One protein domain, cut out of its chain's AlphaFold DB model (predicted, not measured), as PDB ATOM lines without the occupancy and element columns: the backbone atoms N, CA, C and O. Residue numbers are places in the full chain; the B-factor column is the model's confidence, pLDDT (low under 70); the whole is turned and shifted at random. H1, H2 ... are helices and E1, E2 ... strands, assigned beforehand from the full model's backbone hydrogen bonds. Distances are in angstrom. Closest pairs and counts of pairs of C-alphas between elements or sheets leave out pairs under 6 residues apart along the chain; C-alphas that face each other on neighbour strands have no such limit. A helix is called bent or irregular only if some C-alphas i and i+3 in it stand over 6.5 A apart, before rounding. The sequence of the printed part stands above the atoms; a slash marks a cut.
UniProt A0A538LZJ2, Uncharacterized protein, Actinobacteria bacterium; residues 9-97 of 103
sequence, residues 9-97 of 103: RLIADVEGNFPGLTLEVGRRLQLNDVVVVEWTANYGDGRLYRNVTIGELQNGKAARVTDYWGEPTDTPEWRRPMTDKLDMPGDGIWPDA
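AT A GLANCE: This is residues 9 to 97 of the 103 residues of an uncharacterized protein of Actinobacteria bacterium (UniProt A0A538LZJ2). A single, twisted antiparallel sheet of four strands makes the body, with a short helix off it at each end of the run of strands, and residues 83 to 97 folding back from H2 towards the sheet as a long stretch with no named element. Residues 12 to 17 and 76 to 82 stick out. The 89 printed residues hold H1, E1, E2, E3, E4 and H2 in that order, a mixed class; the strands form a meander, each the antiparallel neighbour of the one before. The whole is loose, with a radius of gyration of the C-alphas of 15.5 A and spans of 47 by 33 by 24 A.

HOW THE PARTS SIT: Start at H1, residues 9 to 15, which is not on the sheet. Next come E1, residues 22 to 31, and E2, residues 34 to 42, a hairpin at 165 degrees; look at N 29 and O 36, 2.8 A apart. E3, residues 49 to 58, forms a hairpin with E2 at 152 degrees, with N 37 and O 53 at 2.9 A. E4, residues 61 to 70, forms one with E3 at 162 degrees, with N 52 and O 68 at 2.8 A. E1 bends by 56 degrees at residue 26, E4 by 65 degrees at residue 64. H2, residues 77 to 82, is not on the sheet and is apart from H1. In H1 every O i to N i+4 pair is within hydrogen-bond range; in H2 0 of 2 are, against 2 of 3 O i to N i+3 pairs.

IN THESE COORDINATES: Find C-alpha 9 at (20.957, 15.301, 60.079), where H1 begins its 10.0 A. E1 runs 26.8 A from C-alpha 22 at (18.432, 23.265, 40.311), E2 25.2 A, E3 28.1 A and E4 26.0 A. H2, irregular with C-alphas 78 and 81 7.3 A apart, runs 10.0 A to C-alpha 82 at (19.986, -1.582, 16.610).

THE WHOLE: The C-alphas of Arg 9 and Pro 81, the two farthest apart, are 48.7 A apart. The printed part has no cut, no link between named elements is long, and no printed residue is under 70 in pLDDT.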
ATOM      1  N   ARG A   9      20.182  14.065  59.931       97.38
ATOM      2  CA  ARG A   9      20.957  15.301  60.079       97.38
ATOM      3  C   ARG A   9      22.062  15.354  59.035       97.38
ATOM      4  O   ARG A   9      22.129  16.324  58.308       97.38
ATOM      5  N   LEU A  10      22.875  14.301  58.939       97.75
ATOM      6  CA  LEU A  10      23.953  14.281  57.950       97.75
ATOM      7  C   LEU A  10      23.415  14.259  56.519       97.75
ATOM      8  O   LEU A  10      24.028  14.873  55.663       97.75
ATOM      9  N   ILE A  11      22.273  13.605  56.271       96.31
ATOM     10  CA  ILE A  11      21.605  13.684  54.963       96.31
ATOM     11  C   ILE A  11      21.252  15.144  54.652       96.31
ATOM     12  O   ILE A  11      21.668  15.655  53.626       96.31
ATOM     13  N   ALA A  12      20.575  15.847  55.568       94.12
ATOM     14  CA  ALA A  12      20.247  17.259  55.371       94.12
ATOM     15  C   ALA A  12      21.493  18.146  55.197       94.12
ATOM     16  O   ALA A  12      21.471  19.062  54.383       94.12
ATOM     17  N   ASP A  13      22.574  17.870  55.932       96.44
ATOM     18  CA  ASP A  13      23.830  18.613  55.803       96.44
ATOM     19  C   ASP A  13      24.491  18.372  54.433       96.44
ATOM     20  O   ASP A  13      25.032  19.305  53.851       96.44
ATOM     21  N   VAL A  14      24.460  17.145  53.901       94.69
ATOM     22  CA  VAL A  14      24.997  16.836  52.563       94.69
ATOM     23  C   VAL A  14      24.153  17.504  51.481       94.69
ATOM     24  O   VAL A  14      24.692  18.286  50.704       94.69
ATOM     25  N   GLU A  15      22.839  17.275  51.482       91.12
ATOM     26  CA  GLU A  15      21.934  17.839  50.468       91.12
ATOM     27  C   GLU A  15      21.876  19.376  50.525       91.12
ATOM     28  O   GLU A  15      21.749  20.046  49.504       91.12
ATOM     29  N   GLY A  16      22.030  19.970  51.712       91.19
ATOM     30  CA  GLY A  16      22.037  21.423  51.899       91.19
ATOM     31  C   GLY A  16      23.309  22.131  51.418       91.19
ATOM     32  O   GLY A  16      23.339  23.360  51.382       91.19
ATOM     33  N   ASN A  17      24.362  21.394  51.052       94.00
ATOM     34  CA  ASN A  17      25.644  21.960  50.617       94.00
ATOM     35  C   ASN A  17      25.750  22.176  49.096       94.00
ATOM     36  O   ASN A  17      26.834  22.492  48.603       94.00
ATOM     37  N   PHE A  18      24.645  22.060  48.351       91.06
ATOM     38  CA  PHE A  18      24.596  22.325  46.911       91.06
ATOM     39  C   PHE A  18      23.908  23.672  46.600       91.06
ATOM     40  O   PHE A  18      22.769  23.694  46.142       91.06
ATOM     41  N   PRO A  19      24.572  24.830  46.810       89.94
ATOM     42  CA  PRO A  19      23.939  26.150  46.687       89.94
ATOM     43  C   PRO A  19      23.513  26.515  45.258       89.94
ATOM     44  O   PRO A  19      22.676  27.395  45.076       89.94
ATOM     45  N   GLY A  20      24.113  25.882  44.247       92.38
ATOM     46  CA  GLY A  20      23.780  26.080  42.834       92.38
ATOM     47  C   GLY A  20      22.791  25.056  42.283       92.38
ATOM     48  O   GLY A  20      22.566  25.054  41.078       92.38
ATOM     49  N   LEU A  21      22.247  24.174  43.131       95.50
ATOM     50  CA  LEU A  21      21.365  23.103  42.692       95.50
ATOM     51  C   LEU A  21      20.074  23.671  42.095       95.50
ATOM     52  O   LEU A  21      19.350  24.434  42.741       95.50
ATOM     53  N   THR A  22      19.779  23.245  40.874       97.44
ATOM     54  CA  THR A  22      18.432  23.265  40.311       97.44
ATOM     55  C   THR A  22      17.992  21.843  40.011       97.44
ATOM     56  O   THR A  22      18.808  20.990  39.649       97.44
ATOM     57  N   LEU A  23      16.707  21.562  40.187       97.44
ATOM     58  CA  LEU A  23      16.137  20.251  39.903       97.44
ATOM     59  C   LEU A  23      14.674  20.358  39.493       97.44
ATOM     60  O   LEU A  23      14.041  21.380  39.723       97.44
ATOM     61  N   GLU A  24      14.145  19.293  38.897       98.06
ATOM     62  CA  GLU A  24      12.705  19.101  38.716       98.06
ATOM     63  C   GLU A  24      12.382  17.606  38.598       98.06
ATOM     64  O   GLU A  24      13.170  16.811  38.069       98.06
ATOM     65  N   VAL A  25      11.213  17.208  39.103       97.81
ATOM     66  CA  VAL A  25      10.737  15.824  39.076       97.81
ATOM     67  C   VAL A  25       9.860  15.584  37.856       97.81
ATOM     68  O   VAL A  25       8.755  16.113  37.772       97.81
ATOM     69  N   GLY A  26      10.284  14.676  36.978       97.62
ATOM     70  CA  GLY A  26       9.476  14.276  35.827       97.62
ATOM     71  C   GLY A  26       8.494  13.141  36.126       97.62
ATOM     72  O   GLY A  26       7.398  13.108  35.566       97.62
ATOM     73  N   ARG A  27       8.827  12.196  37.025       97.94
ATOM     74  CA  ARG A  27       7.918  11.081  37.358       97.94
ATOM     75  C   ARG A  27       8.037  10.605  38.804       97.94
ATOM     76  O   ARG A  27       9.123  10.526  39.368       97.94
ATOM     77  N   ARG A  28       6.894  10.226  39.390       98.12
ATOM     78  CA  ARG A  28       6.788   9.549  40.694       98.12
ATOM     79  C   ARG A  28       5.967   8.273  40.540       98.12
ATOM     80  O   ARG A  28       4.877   8.310  39.975       98.12
ATOM     81  N   LEU A  29       6.472   7.165  41.067       98.25
ATOM     82  CA  LEU A  29       5.794   5.871  41.097       98.25
ATOM     83  C   LEU A  29       5.737   5.377  42.544       98.25
ATOM     84  O   LEU A  29       6.770   5.296  43.205       98.25
ATOM     85  N   GLN A  30       4.545   5.025  43.027       97.88
ATOM     86  CA  GLN A  30       4.357   4.426  44.349       97.88
ATOM     87  C   GLN A  30       4.072   2.927  44.204       97.88
ATOM     88  O   GLN A  30       3.139   2.532  43.508       97.88
ATOM     89  N   LEU A  31       4.861   2.102  44.887       96.44
ATOM     90  CA  LEU A  31       4.784   0.643  44.904       96.44
ATOM     91  C   LEU A  31       4.733   0.172  46.366       96.44
ATOM     92  O   LEU A  31       5.764  -0.130  46.964       96.44
ATOM     93  N   ASN A  32       3.536   0.115  46.956       96.69
ATOM     94  CA  ASN A  32       3.338  -0.156  48.389       96.69
ATOM     95  C   ASN A  32       4.158   0.807  49.262       96.69
ATOM     96  O   ASN A  32       3.925   2.009  49.203       96.69
ATOM     97  N   ASP A  33       5.132   0.297  50.015       98.06
ATOM     98  CA  ASP A  33       6.028   1.071  50.874       98.06
ATOM     99  C   ASP A  33       7.310   1.515  50.151       98.06
ATOM    100  O   ASP A  33       8.289   1.877  50.792       98.06
ATOM    101  N   VAL A  34       7.345   1.492  48.819       98.50
ATOM    102  CA  VAL A  34       8.472   1.999  48.027       98.50
ATOM    103  C   VAL A  34       8.000   3.126  47.121       98.50
ATOM    104  O   VAL A  34       6.992   2.994  46.430       98.50
ATOM    105  N   VAL A  35       8.749   4.224  47.091       98.50
ATOM    106  CA  VAL A  35       8.604   5.285  46.093       98.50
ATOM    107  C   VAL A  35       9.808   5.272  45.157       98.50
ATOM    108  O   VAL A  35      10.948   5.181  45.609       98.50
ATOM    109  N   VAL A  36       9.555   5.361  43.855       98.62
ATOM    110  CA  VAL A  36      10.583   5.587  42.836       98.62
ATOM    111  C   VAL A  36      10.334   6.954  42.217       98.62
ATOM    112  O   VAL A  36       9.220   7.243  41.776       98.62
ATOM    113  N   VAL A  37      11.358   7.800  42.207       98.50
ATOM    114  CA  VAL A  37      11.296   9.153  41.646       98.50
ATOM    115  C   VAL A  37      12.352   9.285  40.565       98.50
ATOM    116  O   VAL A  37      13.526   9.030  40.819       98.50
ATOM    117  N   GLU A  38      11.935   9.701  39.375       98.31
ATOM    118  CA  GLU A  38      12.826  10.076  38.276       98.31
ATOM    119  C   GLU A  38      12.816  11.591  38.130       98.31
ATOM    120  O   GLU A  38      11.752  12.214  38.030       98.31
ATOM    121  N   TRP A  39      14.007  12.178  38.171       97.81
ATOM    122  CA  TRP A  39      14.184  13.621  38.216       97.81
ATOM    123  C   TRP A  39      15.503  14.045  37.570       97.81
ATOM    124  O   TRP A  39      16.443  13.255  37.464       97.81
ATOM    125  N   THR A  40      15.575  15.292  37.119       97.94
ATOM    126  CA  THR A  40      16.805  15.869  36.564       97.94
ATOM    127  C   THR A  40      17.375  16.884  37.546       97.94
ATOM    128  O   THR A  40      16.621  17.605  38.194       97.94
ATOM    129  N   ALA A  41      18.703  16.942  37.645       97.44
ATOM    130  CA  ALA A  41      19.430  17.906  38.461       97.44
ATOM    131  C   ALA A  41      20.536  18.599  37.664       97.44
ATOM    132  O   ALA A  41      21.155  17.986  36.793       97.44
ATOM    133  N   ASN A  42      20.850  19.831  38.038       97.00
ATOM    134  CA  ASN A  42      22.085  20.523  37.701       97.00
ATOM    135  C   ASN A  42      22.698  21.032  39.006       97.00
ATOM    136  O   ASN A  42      22.105  21.865  39.682       97.00
ATOM    137  N   TYR A  43      23.887  20.542  39.366       93.94
ATOM    138  CA  TYR A  43      24.554  20.882  40.633       93.94
ATOM    139  C   TYR A  43      25.267  22.252  40.608       93.94
ATOM    140  O   TYR A  43      26.082  22.549  41.481       93.94
ATOM    141  N   GLY A  44      24.980  23.091  39.608       93.50
ATOM    142  CA  GLY A  44      25.588  24.405  39.393       93.50
ATOM    143  C   GLY A  44      26.770  24.399  38.417       93.50
ATOM    144  O   GLY A  44      27.389  25.440  38.209       93.50
ATOM    145  N   ASP A  45      27.085  23.253  37.808       93.00
ATOM    146  CA  ASP A  45      28.164  23.086  36.823       93.00
ATOM    147  C   ASP A  45      27.669  23.154  35.364       93.00
ATOM    148  O   ASP A  45      28.468  23.049  34.432       93.00
ATOM    149  N   GLY A  46      26.362  23.347  35.154       93.88
ATOM    150  CA  GLY A  46      25.742  23.401  33.827       93.88
ATOM    151  C   GLY A  46      25.440  22.029  33.224       93.88
ATOM    152  O   GLY A  46      24.841  21.960  32.151       93.88
ATOM    153  N   ARG A  47      25.838  20.937  33.888       95.81
ATOM    154  CA  ARG A  47      25.626  19.567  33.417       95.81
ATOM    155  C   ARG A  47      24.304  19.037  33.958       95.81
ATOM    156  O   ARG A  47      23.923  19.320  35.092       95.81
ATOM    157  N   LEU A  48      23.596  18.263  33.135       96.25
ATOM    158  CA  LEU A  48      22.348  17.620  33.536       96.25
ATOM    159  C   LEU A  48      22.624  16.197  34.011       96.25
ATOM    160  O   LEU A  48      23.143  15.367  33.264       96.25
ATOM    161  N   TYR A  49      22.207  15.904  35.234       97.19
ATOM    162  CA  TYR A  49      22.259  14.583  35.835       97.19
ATOM    163  C   TYR A  49      20.851  14.008  35.885       97.19
ATOM    164  O   TYR A  49      19.928  14.635  36.409       97.19
ATOM    165  N   ARG A  50      20.680  12.803  35.341       96.44
ATOM    166  CA  ARG A  50      19.431  12.045  35.442       96.44
ATOM    167  C   ARG A  50      19.491  11.186  36.685       96.44
ATOM    168  O   ARG A  50      20.371  10.332  36.799       96.44
ATOM    169  N   ASN A  51      18.571  11.441  37.599       97.62
ATOM    170  CA  ASN A  51      18.538  10.842  38.916       97.62
ATOM    171  C   ASN A  51      17.360   9.871  39.039       97.62
ATOM    172  O   ASN A  51      16.250  10.144  38.576       97.62
ATOM    173  N   VAL A  52      17.600   8.743  39.700       98.31
ATOM    174  CA  VAL A  52      16.573   7.815  40.168       98.31
ATOM    175  C   VAL A  52      16.734   7.657  41.667       98.31
ATOM    176  O   VAL A  52      17.725   7.093  42.131       98.31
ATOM    177  N   THR A  53      15.735   8.111  42.411       98.31
ATOM    178  CA  THR A  53      15.658   7.939  43.861       98.31
ATOM    179  C   THR A  53      14.725   6.784  44.179       98.31
ATOM    180  O   THR A  53      13.568   6.782  43.758       98.31
ATOM    181  N   ILE A  54      15.205   5.818  44.958       98.62
ATOM    182  CA  ILE A  54      14.389   4.747  45.536       98.62
ATOM    183  C   ILE A  54      14.266   5.006  47.035       98.62
ATOM    184  O   ILE A  54      15.243   4.885  47.776       98.62
ATOM    185  N   GLY A  55      13.067   5.373  47.482       98.44
ATOM    186  CA  GLY A  55      12.741   5.576  48.889       98.44
ATOM    187  C   GLY A  55      11.966   4.393  49.458       98.44
ATOM    188  O   GLY A  55      10.828   4.155  49.064       98.44
ATOM    189  N   GLU A  56      12.552   3.680  50.414       98.69
ATOM    190  CA  GLU A  56      11.867   2.664  51.216       98.69
ATOM    191  C   GLU A  56      11.217   3.342  52.427       98.69
ATOM    192  O   GLU A  56      11.883   4.009  53.228       98.69
ATOM    193  N   LEU A  57       9.905   3.184  52.556       98.44
ATOM    194  CA  LEU A  57       9.074   3.832  53.556       98.44
ATOM    195  C   LEU A  57       8.820   2.903  54.748       98.44
ATOM    196  O   LEU A  57       8.613   1.703  54.611       98.44
ATOM    197  N   GLN A  58       8.778   3.483  55.941       98.06
ATOM    198  CA  GLN A  58       8.254   2.853  57.149       98.06
ATOM    199  C   GLN A  58       7.313   3.843  57.821       98.06
ATOM    200  O   GLN A  58       7.706   4.967  58.142       98.06
ATOM    201  N   ASN A  59       6.053   3.445  58.019       96.62
ATOM    202  CA  ASN A  59       5.006   4.315  58.569       96.62
ATOM    203  C   ASN A  59       4.887   5.652  57.805       96.62
ATOM    204  O   ASN A  59       4.817   6.724  58.410       96.62
ATOM    205  N   GLY A  60       4.941   5.591  56.469       94.94
ATOM    206  CA  GLY A  60       4.832   6.759  55.586       94.94
ATOM    207  C   GLY A  60       6.050   7.692  55.570       94.94
ATOM    208  O   GLY A  60       5.969   8.778  55.003       94.94
ATOM    209  N   LYS A  61       7.175   7.309  56.186       96.25
ATOM    210  CA  LYS A  61       8.420   8.096  56.201       96.25
ATOM    211  C   LYS A  61       9.545   7.333  55.524       96.25
ATOM    212  O   LYS A  61       9.672   6.137  55.751       96.25
ATOM    213  N   ALA A  62      10.393   8.026  54.766       96.12
ATOM    214  CA  ALA A  62      11.594   7.425  54.196       96.12
ATOM    215  C   ALA A  62      12.525   6.921  55.313       96.12
ATOM    216  O   ALA A  62      13.051   7.705  56.104       96.12
ATOM    217  N   ALA A  63      12.695   5.603  55.386       97.62
ATOM    218  CA  ALA A  63      13.610   4.927  56.299       97.62
ATOM    219  C   ALA A  63      14.967   4.662  55.636       97.62
ATOM    220  O   ALA A  63      16.000   4.652  56.308       97.62
ATOM    221  N   ARG A  64      14.965   4.483  54.311       98.12
ATOM    222  CA  ARG A  64      16.159   4.354  53.482       98.12
ATOM    223  C   ARG A  64      15.917   5.012  52.132       98.12
ATOM    224  O   ARG A  64      14.837   4.890  51.566       98.12
ATOM    225  N   VAL A  65      16.940   5.695  51.639       98.00
ATOM    226  CA  VAL A  65      16.975   6.289  50.305       98.00
ATOM    227  C   VAL A  65      18.200   5.733  49.588       98.00
ATOM    228  O   VAL A  65      19.243   5.520  50.210       98.00
ATOM    229  N   THR A  66      18.050   5.387  48.317       98.19
ATOM    230  CA  THR A  66      19.154   5.006  47.436       98.19
ATOM    231  C   THR A  66      19.017   5.787  46.145       98.19
ATOM    232  O   THR A  66      18.018   5.632  45.443       98.19
ATOM    233  N   ASP A  67      20.025   6.597  45.851       97.38
ATOM    234  CA  ASP A  67      20.074   7.420  44.653       97.38
ATOM    235  C   ASP A  67      21.011   6.805  43.616       97.38
ATOM    236  O   ASP A  67      22.090   6.293  43.928       97.38
ATOM    237  N   TYR A  68      20.578   6.865  42.363       97.44
ATOM    238  CA  TYR A  68      21.392   6.612  41.185       97.44
ATOM    239  C   TYR A  68      21.397   7.875  40.356       97.44
ATOM    240  O   TYR A  68      20.334   8.408  40.062       97.44
ATOM    241  N   TRP A  69      22.567   8.322  39.933       94.56
ATOM    242  CA  TRP A  69      22.688   9.516  39.117       94.56
ATOM    243  C   TRP A  69      23.778   9.344  38.079       94.56
ATOM    244  O   TRP A  69      24.760   8.621  38.274       94.56
ATOM    245  N   GLY A  70      23.595  10.013  36.953       94.94
ATOM    246  CA  GLY A  70      24.581  10.023  35.894       94.94
ATOM    247  C   GLY A  70      24.195  10.981  34.792       94.94
ATOM    248  O   GLY A  70      23.020  11.290  34.580       94.94
ATOM    249  N   GLU A  71      25.206  11.443  34.075       94.62
ATOM    250  CA  GLU A  71      24.961  12.184  32.853       94.62
ATOM    251  C   GLU A  71      24.351  11.282  31.778       94.62
ATOM    252  O   GLU A  71      24.684  10.090  31.692       94.62
ATOM    253  N   PRO A  72      23.497  11.844  30.909       90.88
ATOM    254  CA  PRO A  72      23.156  11.210  29.651       90.88
ATOM    255  C   PRO A  72      24.430  10.825  28.894       90.88
ATOM    256  O   PRO A  72      25.357  11.619  28.766       90.88
ATOM    257  N   THR A  73      24.465   9.604  28.370       89.00
ATOM    258  CA  THR A  73      25.576   9.143  27.535       89.00
ATOM    259  C   THR A  73      25.181   9.170  26.069       89.00
ATOM    260  O   THR A  73      24.019   8.936  25.717       89.00
ATOM    261  N   ASP A  74      26.160   9.418  25.204       90.25
ATOM    262  CA  ASP A  74      25.975   9.253  23.770       90.25
ATOM    263  C   ASP A  74      25.692   7.794  23.420       90.25
ATOM    264  O   ASP A  74      26.074   6.868  24.132       90.25
ATOM    265  N   THR A  75      25.036   7.569  22.283       92.19
ATOM    266  CA  THR A  75      24.820   6.211  21.772       92.19
ATOM    267  C   THR A  75      26.103   5.692  21.098       92.19
ATOM    268  O   THR A  75      26.476   6.237  20.050       92.19
ATOM    269  N   PRO A  76      26.761   4.634  21.636       94.06
ATOM    270  CA  PRO A  76      27.877   3.953  20.990       94.06
ATOM    271  C   PRO A  76      27.594   3.610  19.533       94.06
ATOM    272  O   PRO A  76      26.512   3.118  19.208       94.06
ATOM    273  N   GLU A  77      28.590   3.803  18.669       96.06
ATOM    274  CA  GLU A  77      28.462   3.596  17.221       96.06
ATOM    275  C   GLU A  77      27.931   2.206  16.866       96.06
ATOM    276  O   GLU A  77      26.995   2.087  16.078       96.06
ATOM    277  N   TRP A  78      28.460   1.164  17.515       96.44
ATOM    278  CA  TRP A  78      28.117  -0.227  17.216       96.44
ATOM    279  C   TRP A  78      26.640  -0.573  17.454       96.44
ATOM    280  O   TRP A  78      26.133  -1.491  16.814       96.44
ATOM    281  N   ARG A  79      25.936   0.152  18.341       96.69
ATOM    282  CA  ARG A  79      24.512  -0.100  18.633       96.69
ATOM    283  C   ARG A  79      23.550   0.847  17.916       96.69
ATOM    284  O   ARG A  79      22.351   0.609  17.965       96.69
ATOM    285  N   ARG A  80      24.043   1.868  17.202       95.06
ATOM    286  CA  ARG A  80      23.197   2.803  16.431       95.06
ATOM    287  C   ARG A  80      22.233   2.123  15.449       95.06
ATOM    288  O   ARG A  80      21.081   2.533  15.433       95.06
ATOM    289  N   PRO A  81      22.622   1.093  14.667       97.25
ATOM    290  CA  PRO A  81      21.676   0.435  13.761       97.25
ATOM    291  C   PRO A  81      20.669  -0.481  14.481       97.25
ATOM    292  O   PRO A  81      19.794  -1.041  13.830       97.25
ATOM    293  N   MET A  82      20.806  -0.674  15.797       97.75
ATOM    294  CA  MET A  82      19.986  -1.582  16.610       97.75
ATOM    295  C   MET A  82      19.026  -0.849  17.554       97.75
ATOM    296  O   MET A  82      18.277  -1.501  18.279       97.75
ATOM    297  N   THR A  83      19.077   0.483  17.608       95.62
ATOM    298  CA  THR A  83      18.317   1.277  18.577       95.62
ATOM    299  C   THR A  83      17.705   2.495  17.919       95.62
ATOM    300  O   THR A  83      18.398   3.218  17.203       95.62
ATOM    301  N   ASP A  84      16.457   2.785  18.261       93.06
ATOM    302  CA  ASP A  84      15.847   4.068  17.940       93.06
ATOM    303  C   ASP A  84      16.334   5.166  18.890       93.06
ATOM    304  O   ASP A  84      16.742   4.917  20.031       93.06
ATOM    305  N   LYS A  85      16.265   6.414  18.421       86.62
ATOM    306  CA  LYS A  85      16.454   7.573  19.292       86.62
ATOM    307  C   LYS A  85      15.265   7.650  20.250       86.62
ATOM    308  O   LYS A  85      14.129   7.796  19.811       86.62
ATOM    309  N   LEU A  86      15.536   7.609  21.551       86.56
ATOM    310  CA  LEU A  86      14.534   7.920  22.564       86.56
ATOM    311  C   LEU A  86      14.306   9.433  22.585       86.56
ATOM    312  O   LEU A  86      15.233  10.191  22.885       86.56
ATOM    313  N   ASP A  87      13.093   9.859  22.242       86.94
ATOM    314  CA  ASP A  87      12.686  11.249  22.401       86.94
ATOM    315  C   ASP A  87      12.506  11.581  23.886       86.94
ATOM    316  O   ASP A  87      11.976  10.781  24.660       86.94
ATOM    317  N   MET A  88      13.007  12.744  24.289       87.25
ATOM    318  CA  MET A  88      12.999  13.213  25.673       87.25
ATOM    319  C   MET A  88      12.631  14.692  25.664       87.25
ATOM    320  O   MET A  88      13.532  15.533  25.672       87.25
ATOM    321  N   PRO A  89      11.331  15.011  25.573       93.81
ATOM    322  CA  PRO A  89      10.888  16.395  25.595       93.81
ATOM    323  C   PRO A  89      11.253  17.042  26.937       93.81
ATOM    324  O   PRO A  89      11.299  16.361  27.966       93.81
ATOM    325  N   GLY A  90      11.518  18.350  26.907       92.94
ATOM    326  CA  GLY A  90      11.986  19.126  28.060       92.94
ATOM    327  C   GLY A  90      11.021  19.164  29.245       92.94
ATOM    328  O   GLY A  90      11.458  19.379  30.367       92.94
ATOM    329  N   ASP A  91       9.740  18.882  29.013       94.38
ATOM    330  CA  ASP A  91       8.671  18.768  30.011       94.38
ATOM    331  C   ASP A  91       8.281  17.302  30.315       94.38
ATOM    332  O   ASP A  91       7.260  17.028  30.949       94.38
ATOM    333  N   GLY A  92       9.079  16.338  29.841       95.44
ATOM    334  CA  GLY A  92       8.844  14.907  30.009       95.44
ATOM    335  C   GLY A  92       9.374  14.320  31.323       95.44
ATOM    336  O   GLY A  92       9.563  14.995  32.329       95.44
ATOM    337  N   ILE A  93       9.660  13.010  31.309       96.00
ATOM    338  CA  ILE A  93      10.203  12.279  32.477       96.00
ATOM    339  C   ILE A  93      11.578  12.817  32.904       96.00
ATOM    340  O   ILE A  93      11.935  12.736  34.077       96.00
ATOM    341  N   TRP A  94      12.344  13.360  31.958       96.00
ATOM    342  CA  TRP A  94      13.669  13.921  32.193       96.00
ATOM    343  C   TRP A  94      13.664  15.399  31.813       96.00
ATOM    344  O   TRP A  94      14.044  15.705  30.681       96.00
ATOM    345  N   PRO A  95      13.240  16.298  32.724       96.75
ATOM    346  CA  PRO A  95      13.192  17.720  32.431       96.75
ATOM    347  C   PRO A  95      14.541  18.262  31.960       96.75
ATOM    348  O   PRO A  95      15.587  17.805  32.437       96.75
ATOM    349  N   ASP A  96      14.524  19.198  31.013       95.69
ATOM    350  CA  ASP A  96      15.740  19.855  30.526       95.69
ATOM    351  C   ASP A  96      16.110  21.087  31.369       95.69
ATOM    352  O   ASP A  96      15.449  21.418  32.350       95.69
ATOM    353  N   ALA A  97      17.196  21.764  30.991       95.00
ATOM    354  CA  ALA A  97      17.732  22.899  31.736       95.00
ATOM    355  C   ALA A  97      16.757  24.085  31.867       95.00
ATOM    356  O   ALA A  97      16.853  24.819  32.848       95.00
TER     357      ALA A  97